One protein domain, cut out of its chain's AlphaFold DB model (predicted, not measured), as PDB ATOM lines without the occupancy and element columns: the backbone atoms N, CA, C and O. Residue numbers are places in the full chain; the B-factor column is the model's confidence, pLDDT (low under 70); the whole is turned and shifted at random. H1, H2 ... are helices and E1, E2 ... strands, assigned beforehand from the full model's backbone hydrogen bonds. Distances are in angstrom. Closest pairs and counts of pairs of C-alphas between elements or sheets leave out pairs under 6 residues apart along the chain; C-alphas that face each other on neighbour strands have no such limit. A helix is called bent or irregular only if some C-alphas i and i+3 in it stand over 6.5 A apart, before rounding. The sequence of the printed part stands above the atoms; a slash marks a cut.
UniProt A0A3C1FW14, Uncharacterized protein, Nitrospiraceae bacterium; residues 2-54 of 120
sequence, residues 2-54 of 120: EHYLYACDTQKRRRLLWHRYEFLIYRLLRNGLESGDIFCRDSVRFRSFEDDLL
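What this domain is: This is residues 2 to 54 of the 120 residues of an uncharacterized protein of Nitrospiraceae bacterium (UniProt A0A3C1FW14). This is a long, thin rod of parts set one after another: a small two-stranded hairpin, E1 and E2, near one end, the long helix H1 along the middle, and beyond it a winding loop, residues 36 to 48, that leads to the short helix H2 near the other end. The parts follow one another along the length and do not fold back into a core. The printed part has 53 residues, with two named strands and two named helices in the order E1, E2, H1, H2; the sheet has the order E1 - E2 and is antiparallel, and the class is mixed, helices and strands. The whole is extended, with a radius of gyration of the C-alphas of 17.6 A and spans of 60 by 19 by 14 A.

Where its parts are: The printed part begins at Glu 2, with its C-alpha at (-19.965, -6.777, -26.738). E1 is residues 6 to 8, 6.5 A from first to last C-alpha, and E2 is residues 14 to 16, also 6.5 A. H1 is residues 18 to 35 and measures 25.6 A, from C-alpha 18 at (-24.780, -5.407, -10.833) to C-alpha 35 at (-45.948, -9.276, -24.675). H2 is residues 49 to 52, 5.3 A long, and ends with C-alpha 52 at (-61.383, -13.577, -16.224).

How they stand to each other: E1 and E2 are antiparallel neighbours and form a hairpin, with 144 degrees between their N-to-C directions. The C-alphas of Tyr 6 and Leu 16 face each other at 4.6 A, and those of Cys 8 and Arg 14 at 4.8 A. N 7 and O 15 are within hydrogen-bond range at 2.8 A, as are N 15 and O 7, also at 2.8 A. A tight link of 1 residue, Leu 17, joins E2 to H1. E1 and H1 are apart. H1 and H2 are apart, and H2 is apart from both E1 and E2. In H1 every O i to N i+4 pair is within hydrogen-bond range; H2 is too short for such a pair, and its 1 pair of O i and N i+3 is within range. Neither helix is bent.

The domain as a whole: The two C-alphas farthest apart are those of Thr 10 and Leu 54, at 60.0 A, and the first and last printed C-alphas are 47.8 A apart. The printed part has no cut. The links E1 to E2, with 5 residues, and E2 to H1 are tight, while H1 to H2 is a long link of 13 residues. The mean pLDDT of the printed part is 76.6, and residues 2 to 5, 8 to 14 and 44 are under 70.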
ATOM      1  N   GLU A   2     -20.081  -8.064 -27.452       47.78
ATOM      2  CA  GLU A   2     -19.965  -6.777 -26.738       47.78
ATOM      3  C   GLU A   2     -20.314  -6.838 -25.240       47.78
ATOM      4  O   GLU A   2     -21.454  -7.017 -24.822       47.78
ATOM      5  N   HIS A   3     -19.259  -6.698 -24.437       56.00
ATOM      6  CA  HIS A   3     -19.154  -6.937 -23.001       56.00
ATOM      7  C   HIS A   3     -19.852  -5.858 -22.146       56.00
ATOM      8  O   HIS A   3     -19.239  -5.258 -21.272       56.00
ATOM      9  N   TYR A   4     -21.138  -5.583 -22.374       66.62
ATOM     10  CA  TYR A   4     -21.843  -4.510 -21.653       66.62
ATOM     11  C   TYR A   4     -22.194  -4.847 -20.197       66.62
ATOM     12  O   TYR A   4     -22.363  -3.933 -19.383       66.62
ATOM     13  N   LEU A   5     -22.281  -6.140 -19.872       68.50
ATOM     14  CA  LEU A   5     -22.633  -6.650 -18.541       68.50
ATOM     15  C   LEU A   5     -21.413  -6.893 -17.642       68.50
ATOM     16  O   LEU A   5     -21.550  -6.925 -16.421       68.50
ATOM     17  N   TYR A   6     -20.223  -7.038 -18.227       70.38
ATOM     18  CA  TYR A   6     -19.009  -7.414 -17.507       70.38
ATOM     19  C   TYR A   6     -17.924  -6.363 -17.713       70.38
ATOM     20  O   TYR A   6     -17.546  -6.078 -18.845       70.38
ATOM     21  N   ALA A   7     -17.379  -5.837 -16.622       74.38
ATOM     22  CA  ALA A   7     -16.136  -5.080 -16.656       74.38
ATOM     23  C   ALA A   7     -14.949  -6.044 -16.525       74.38
ATOM     24  O   ALA A   7     -14.984  -6.977 -15.720       74.38
ATOM     25  N   CYS A   8     -13.887  -5.831 -17.299       63.41
ATOM     26  CA  CYS A   8     -12.617  -6.516 -17.073       63.41
ATOM     27  C   CYS A   8     -11.782  -5.696 -16.091       63.41
ATOM     28  O   CYS A   8     -11.512  -4.524 -16.336       63.41
ATOM     29  N   ASP A   9     -11.375  -6.317 -14.988       69.00
ATOM     30  CA  ASP A   9     -10.396  -5.729 -14.076       69.00
ATOM     31  C   ASP A   9      -8.985  -5.781 -14.698       69.00
ATOM     32  O   ASP A   9      -8.715  -6.582 -15.599       69.00
ATOM     33  N   THR A  10      -8.061  -4.983 -14.163       60.66
ATOM     34  CA  THR A  10      -6.624  -4.939 -14.503       60.66
ATOM     35  C   THR A  10      -5.948  -6.319 -14.496       60.66
ATOM     36  O   THR A  10      -4.978  -6.541 -15.213       60.66
ATOM     37  N   GLN A  11      -6.508  -7.288 -13.762       65.31
ATOM     38  CA  GLN A  11      -6.058  -8.685 -13.693       65.31
ATOM     39  C   GLN A  11      -6.823  -9.660 -14.621       65.31
ATOM     40  O   GLN A  11      -6.829 -10.865 -14.372       65.31
ATOM     41  N   LYS A  12      -7.517  -9.177 -15.665       63.25
ATOM     42  CA  LYS A  12      -8.348  -9.984 -16.596       63.25
ATOM     43  C   LYS A  12      -9.483 -10.787 -15.935       63.25
ATOM     44  O   LYS A  12     -10.056 -11.684 -16.556       63.25
ATOM     45  N   ARG A  13      -9.866 -10.464 -14.697       65.38
ATOM     46  CA  ARG A  13     -11.050 -11.045 -14.046       65.38
ATOM     47  C   ARG A  13     -12.301 -10.304 -14.513       65.38
ATOM     48  O   ARG A  13     -12.328  -9.075 -14.513       65.38
ATOM     49  N   ARG A  14     -13.332 -11.050 -14.919       69.88
ATOM     50  CA  ARG A  14     -14.627 -10.492 -15.335       69.88
ATOM     51  C   ARG A  14     -15.451 -10.176 -14.088       69.88
ATOM     52  O   ARG A  14     -15.832 -11.088 -13.362       69.88
ATOM     53  N   ARG A  15     -15.718  -8.897 -13.837       74.38
ATOM     54  CA  ARG A  15     -16.580  -8.418 -12.754       74.38
ATOM     55  C   ARG A  15     -17.951  -8.076 -13.328       74.38
ATOM     56  O   ARG A  15     -18.044  -7.296 -14.274       74.38
ATOM     57  N   LEU A  16     -19.004  -8.669 -12.775       76.12
ATOM     58  CA  LEU A  16     -20.377  -8.365 -13.175       76.12
ATOM     59  C   LEU A  16     -20.755  -6.956 -12.693       76.12
ATOM     60  O   LEU A  16     -20.506  -6.593 -11.542       76.12
ATOM     61  N   LEU A  17     -21.343  -6.158 -13.580       81.62
ATOM     62  CA  LEU A  17     -21.856  -4.830 -13.255       81.62
ATOM     63  C   LEU A  17     -23.306  -4.954 -12.780       81.62
ATOM     64  O   LEU A  17     -24.236  -4.884 -13.584       81.62
ATOM     65  N   TRP A  18     -23.486  -5.127 -11.470       75.94
ATOM     66  CA  TRP A  18     -24.780  -5.407 -10.833       75.94
ATOM     67  C   TRP A  18     -25.896  -4.448 -11.261       75.94
ATOM     68  O   TRP A  18     -26.942  -4.901 -11.708       75.94
ATOM     69  N   HIS A  19     -25.639  -3.137 -11.261       78.62
ATOM     70  CA  HIS A  19     -26.630  -2.127 -11.663       78.62
ATOM     71  C   HIS A  19     -27.125  -2.284 -13.111       78.62
ATOM     72  O   HIS A  19     -28.290  -2.033 -13.412       78.62
ATOM     73  N   ARG A  20     -26.254  -2.714 -14.036       79.94
ATOM     74  CA  ARG A  20     -26.643  -2.937 -15.442       79.94
ATOM     75  C   ARG A  20     -27.402  -4.243 -15.617       79.94
ATOM     76  O   ARG A  20     -28.282  -4.330 -16.467       79.94
ATOM     77  N   TYR A  21     -27.047  -5.245 -14.820       82.38
ATOM     78  CA  TYR A  21     -27.755  -6.514 -14.788       82.38
ATOM     79  C   TYR A  21     -29.178  -6.340 -14.242       82.38
ATOM     80  O   TYR A  21     -30.127  -6.831 -14.844       82.38
ATOM     81  N   GLU A  22     -29.340  -5.547 -13.185       85.31
ATOM     82  CA  GLU A  22     -30.644  -5.185 -12.625       85.31
ATOM     83  C   GLU A  22     -31.525  -4.460 -13.656       85.31
ATOM     84  O   GLU A  22     -32.669  -4.848 -13.888       85.31
ATOM     85  N   PHE A  23     -30.961  -3.484 -14.378       85.50
ATOM     86  CA  PHE A  23     -31.682  -2.803 -15.456       85.50
ATOM     87  C   PHE A  23     -32.113  -3.755 -16.582       85.50
ATOM     88  O   PHE A  23     -33.204  -3.615 -17.137       85.50
ATOM     89  N   LEU A  24     -31.276  -4.741 -16.923       86.00
ATOM     90  CA  LEU A  24     -31.631  -5.756 -17.912       86.00
ATOM     91  C   LEU A  24     -32.807  -6.613 -17.431       86.00
ATOM     92  O   LEU A  24     -33.716  -6.861 -18.219       86.00
ATOM     93  N   ILE A  25     -32.819  -7.020 -16.157       86.38
ATOM     94  CA  ILE A  25     -33.936  -7.770 -15.565       86.38
ATOM     95  C   ILE A  25     -35.224  -6.953 -15.653       86.38
ATOM     96  O   ILE A  25     -36.223  -7.464 -16.153       86.38
ATOM     97  N   TYR A  26     -35.206  -5.679 -15.255       89.69
ATOM     98  CA  TYR A  26     -36.396  -4.828 -15.351       89.69
ATOM     99  C   TYR A  26     -36.870  -4.642 -16.791       89.69
ATOM    100  O   TYR A  26     -38.072  -4.631 -17.048       89.69
ATOM    101  N   ARG A  27     -35.944  -4.547 -17.750       86.94
ATOM    102  CA  ARG A  27     -36.291  -4.475 -19.171       86.94
ATOM    103  C   ARG A  27     -36.930  -5.770 -19.671       86.94
ATOM    104  O   ARG A  27     -37.918  -5.703 -20.390       86.94
ATOM    105  N   LEU A  28     -36.383  -6.927 -19.301       88.12
ATOM    106  CA  LEU A  28     -36.944  -8.230 -19.668       88.12
ATOM    107  C   LEU A  28     -38.324  -8.437 -19.040       88.12
ATOM    108  O   LEU A  28     -39.243  -8.855 -19.733       88.12
ATOM    109  N   LEU A  29     -38.483  -8.068 -17.767       87.44
ATOM    110  CA  LEU A  29     -39.759  -8.119 -17.060       87.44
ATOM    111  C   LEU A  29     -40.802  -7.223 -17.733       87.44
ATOM    112  O   LEU A  29     -41.916  -7.666 -17.992       87.44
ATOM    113  N   ARG A  30     -40.435  -5.981 -18.071       84.62
ATOM    114  CA  ARG A  30     -41.313  -5.066 -18.808       84.62
ATOM    115  C   ARG A  30     -41.716  -5.642 -20.162       84.62
ATOM    116  O   ARG A  30     -42.888  -5.583 -20.504       84.62
ATOM    117  N   ASN A  31     -40.764  -6.192 -20.911       86.06
ATOM    118  CA  ASN A  31     -41.055  -6.794 -22.207       86.06
ATOM    119  C   ASN A  31     -42.013  -7.986 -22.064       86.06
ATOM    120  O   ASN A  31     -42.939  -8.079 -22.854       86.06
ATOM    121  N   GLY A  32     -41.820  -8.841 -21.054       85.06
ATOM    122  CA  GLY A  32     -42.711  -9.971 -20.769       85.06
ATOM    123  C   GLY A  32     -44.116  -9.543 -20.333       85.06
ATOM    124  O   GLY A  32     -45.099 -10.182 -20.689       85.06
ATOM    125  N   LEU A  33     -44.231  -8.432 -19.598       83.38
ATOM    126  CA  LEU A  33     -45.525  -7.830 -19.261       83.38
ATOM    127  C   LEU A  33     -46.211  -7.229 -20.500       83.38
ATOM    128  O   LEU A  33     -47.421  -7.341 -20.649       83.38
ATOM    129  N   GLU A  34     -45.456  -6.587 -21.395       79.56
ATOM    130  CA  GLU A  34     -45.993  -5.991 -22.628       79.56
ATOM    131  C   GLU A  34     -46.355  -7.037 -23.695       79.56
ATOM    132  O   GLU A  34     -47.316  -6.822 -24.432       79.56
ATOM    133  N   SER A  35     -45.624  -8.155 -23.780       82.38
ATOM    134  CA  SER A  35     -45.948  -9.276 -24.675       82.38
ATOM    135  C   SER A  35     -47.110 -10.130 -24.170       82.38
ATOM    136  O   SER A  35     -47.702 -10.861 -24.959       82.38
ATOM    137  N   GLY A  36     -47.447 -10.025 -22.881       75.75
ATOM    138  CA  GLY A  36     -48.423 -10.897 -22.236       75.75
ATOM    139  C   GLY A  36     -47.866 -12.283 -21.907       75.75
ATOM    140  O   GLY A  36     -48.640 -13.215 -21.762       75.75
ATOM    141  N   ASP A  37     -46.545 -12.448 -21.791       77.94
ATOM    142  CA  ASP A  37     -45.940 -13.686 -21.270       77.94
ATOM    143  C   ASP A  37     -45.955 -13.723 -19.731       77.94
ATOM    144  O   ASP A  37     -45.885 -14.784 -19.111       77.94
ATOM    145  N   ILE A  38     -46.006 -12.545 -19.100       81.12
ATOM    146  CA  ILE A  38     -46.029 -12.368 -17.648       81.12
ATOM    147  C   ILE A  38     -47.318 -11.648 -17.277       81.12
ATOM    148  O   ILE A  38     -47.617 -10.579 -17.805       81.12
ATOM    149  N   PHE A  39     -48.043 -12.207 -16.312       81.44
ATOM    150  CA  PHE A  39     -49.298 -11.651 -15.819       81.44
ATOM    151  C   PHE A  39     -49.186 -11.284 -14.342       81.44
ATOM    152  O   PHE A  39     -48.533 -11.972 -13.556       81.44
ATOM    153  N   CYS A  40     -49.845 -10.197 -13.953       78.56
ATOM    154  CA  CYS A  40     -49.945  -9.747 -12.572       78.56
ATOM    155  C   CYS A  40     -51.421  -9.625 -12.186       78.56
ATOM    156  O   CYS A  40     -52.127  -8.748 -12.692       78.56
ATOM    157  N   ARG A  41     -51.863 -10.495 -11.268       71.81
ATOM    158  CA  ARG A  41     -53.260 -10.602 -10.811       71.81
ATOM    159  C   ARG A  41     -53.809  -9.304 -10.222       71.81
ATOM    160  O   ARG A  41     -54.950  -8.954 -10.496       71.81
ATOM    161  N   ASP A  42     -52.978  -8.569  -9.488       75.69
ATOM    162  CA  ASP A  42     -53.373  -7.317  -8.828       75.69
ATOM    163  C   ASP A  42     -53.330  -6.095  -9.764       75.69
ATOM    164  O   ASP A  42     -53.581  -4.965  -9.343       75.69
ATOM    165  N   SER A  43     -52.998  -6.288 -11.046       76.88
ATOM    166  CA  SER A  43     -52.939  -5.203 -12.024       76.88
ATOM    167  C   SER A  43     -54.144  -5.231 -12.960       76.88
ATOM    168  O   SER A  43     -54.462  -6.251 -13.556       76.88
ATOM    169  N   VAL A  44     -54.771  -4.075 -13.176       69.00
ATOM    170  CA  VAL A  44     -55.888  -3.951 -14.133       69.00
ATOM    171  C   VAL A  44     -55.418  -4.120 -15.585       69.00
ATOM    172  O   VAL A  44     -56.186  -4.527 -16.445       69.00
ATOM    173  N   ARG A  45     -54.149  -3.798 -15.878       70.19
ATOM    174  CA  ARG A  45     -53.602  -3.774 -17.249       70.19
ATOM    175  C   ARG A  45     -52.886  -5.049 -17.685       70.19
ATOM    176  O   ARG A  45     -52.756  -5.248 -18.885       70.19
ATOM    177  N   PHE A  46     -52.399  -5.860 -16.749       74.25
ATOM    178  CA  PHE A  46     -51.624  -7.073 -17.041       74.25
ATOM    179  C   PHE A  46     -52.231  -8.306 -16.364       74.25
ATOM    180  O   PHE A  46     -51.516  -9.252 -16.039       74.25
ATOM    181  N   ARG A  47     -53.542  -8.290 -16.103       79.12
ATOM    182  CA  ARG A  47     -54.266  -9.475 -15.640       79.12
ATOM    183  C   ARG A  47     -54.319 -10.510 -16.764       79.12
ATOM    184  O   ARG A  47     -54.461 -10.136 -17.928       79.12
ATOM    185  N   SER A  48     -54.189 -11.791 -16.419       80.00
ATOM    186  CA  SER A  48     -54.379 -12.860 -17.400       80.00
ATOM    187  C   SER A  48     -55.835 -12.902 -17.836       80.00
ATOM    188  O   SER A  48     -56.733 -12.829 -17.000       80.00
ATOM    189  N   PHE A  49     -56.067 -13.080 -19.135       74.75
ATOM    190  CA  PHE A  49     -57.408 -13.337 -19.654       74.75
ATOM    191  C   PHE A  49     -58.012 -14.609 -19.045       74.75
ATOM    192  O   PHE A  49     -59.210 -14.668 -18.794       74.75
ATOM    193  N   GLU A  50     -57.179 -15.604 -18.736       77.69
ATOM    194  CA  GLU A  50     -57.616 -16.845 -18.091       77.69
ATOM    195  C   GLU A  50     -58.177 -16.605 -16.686       77.69
ATOM    196  O   GLU A  50     -59.100 -17.301 -16.277       77.69
ATOM    197  N   ASP A  51     -57.694 -15.582 -15.970       79.81
ATOM    198  CA  ASP A  51     -58.236 -15.224 -14.655       79.81
ATOM    199  C   ASP A  51     -59.623 -14.553 -14.758       79.81
ATOM    200  O   ASP A  51     -60.302 -14.410 -13.736       79.81
ATOM    201  N   ASP A  52     -60.031 -14.084 -15.943       79.94
ATOM    202  CA  ASP A  52     -61.383 -13.577 -16.224       79.94
ATOM    203  C   ASP A  52     -62.322 -14.672 -16.758       79.94
ATOM    204  O   ASP A  52     -63.541 -14.482 -16.791       79.94
ATOM    205  N   LEU A  53     -61.776 -15.820 -17.167       85.94
ATOM    206  CA  LEU A  53     -62.556 -16.957 -17.635       85.94
ATOM    207  C   LEU A  53     -63.122 -17.770 -16.464       85.94
ATOM    208  O   LEU A  53     -62.586 -17.809 -15.356       85.94
ATOM    209  N   LEU A  54     -64.246 -18.442 -16.726       83.31
ATOM    210  CA  LEU A  54     -64.781 -19.438 -15.806       83.31
ATOM    211  C   LEU A  54     -63.892 -20.681 -15.836       83.31
ATOM    212  O   LEU A  54     -63.545 -21.165 -16.908       83.31
TER     213      LEU A  54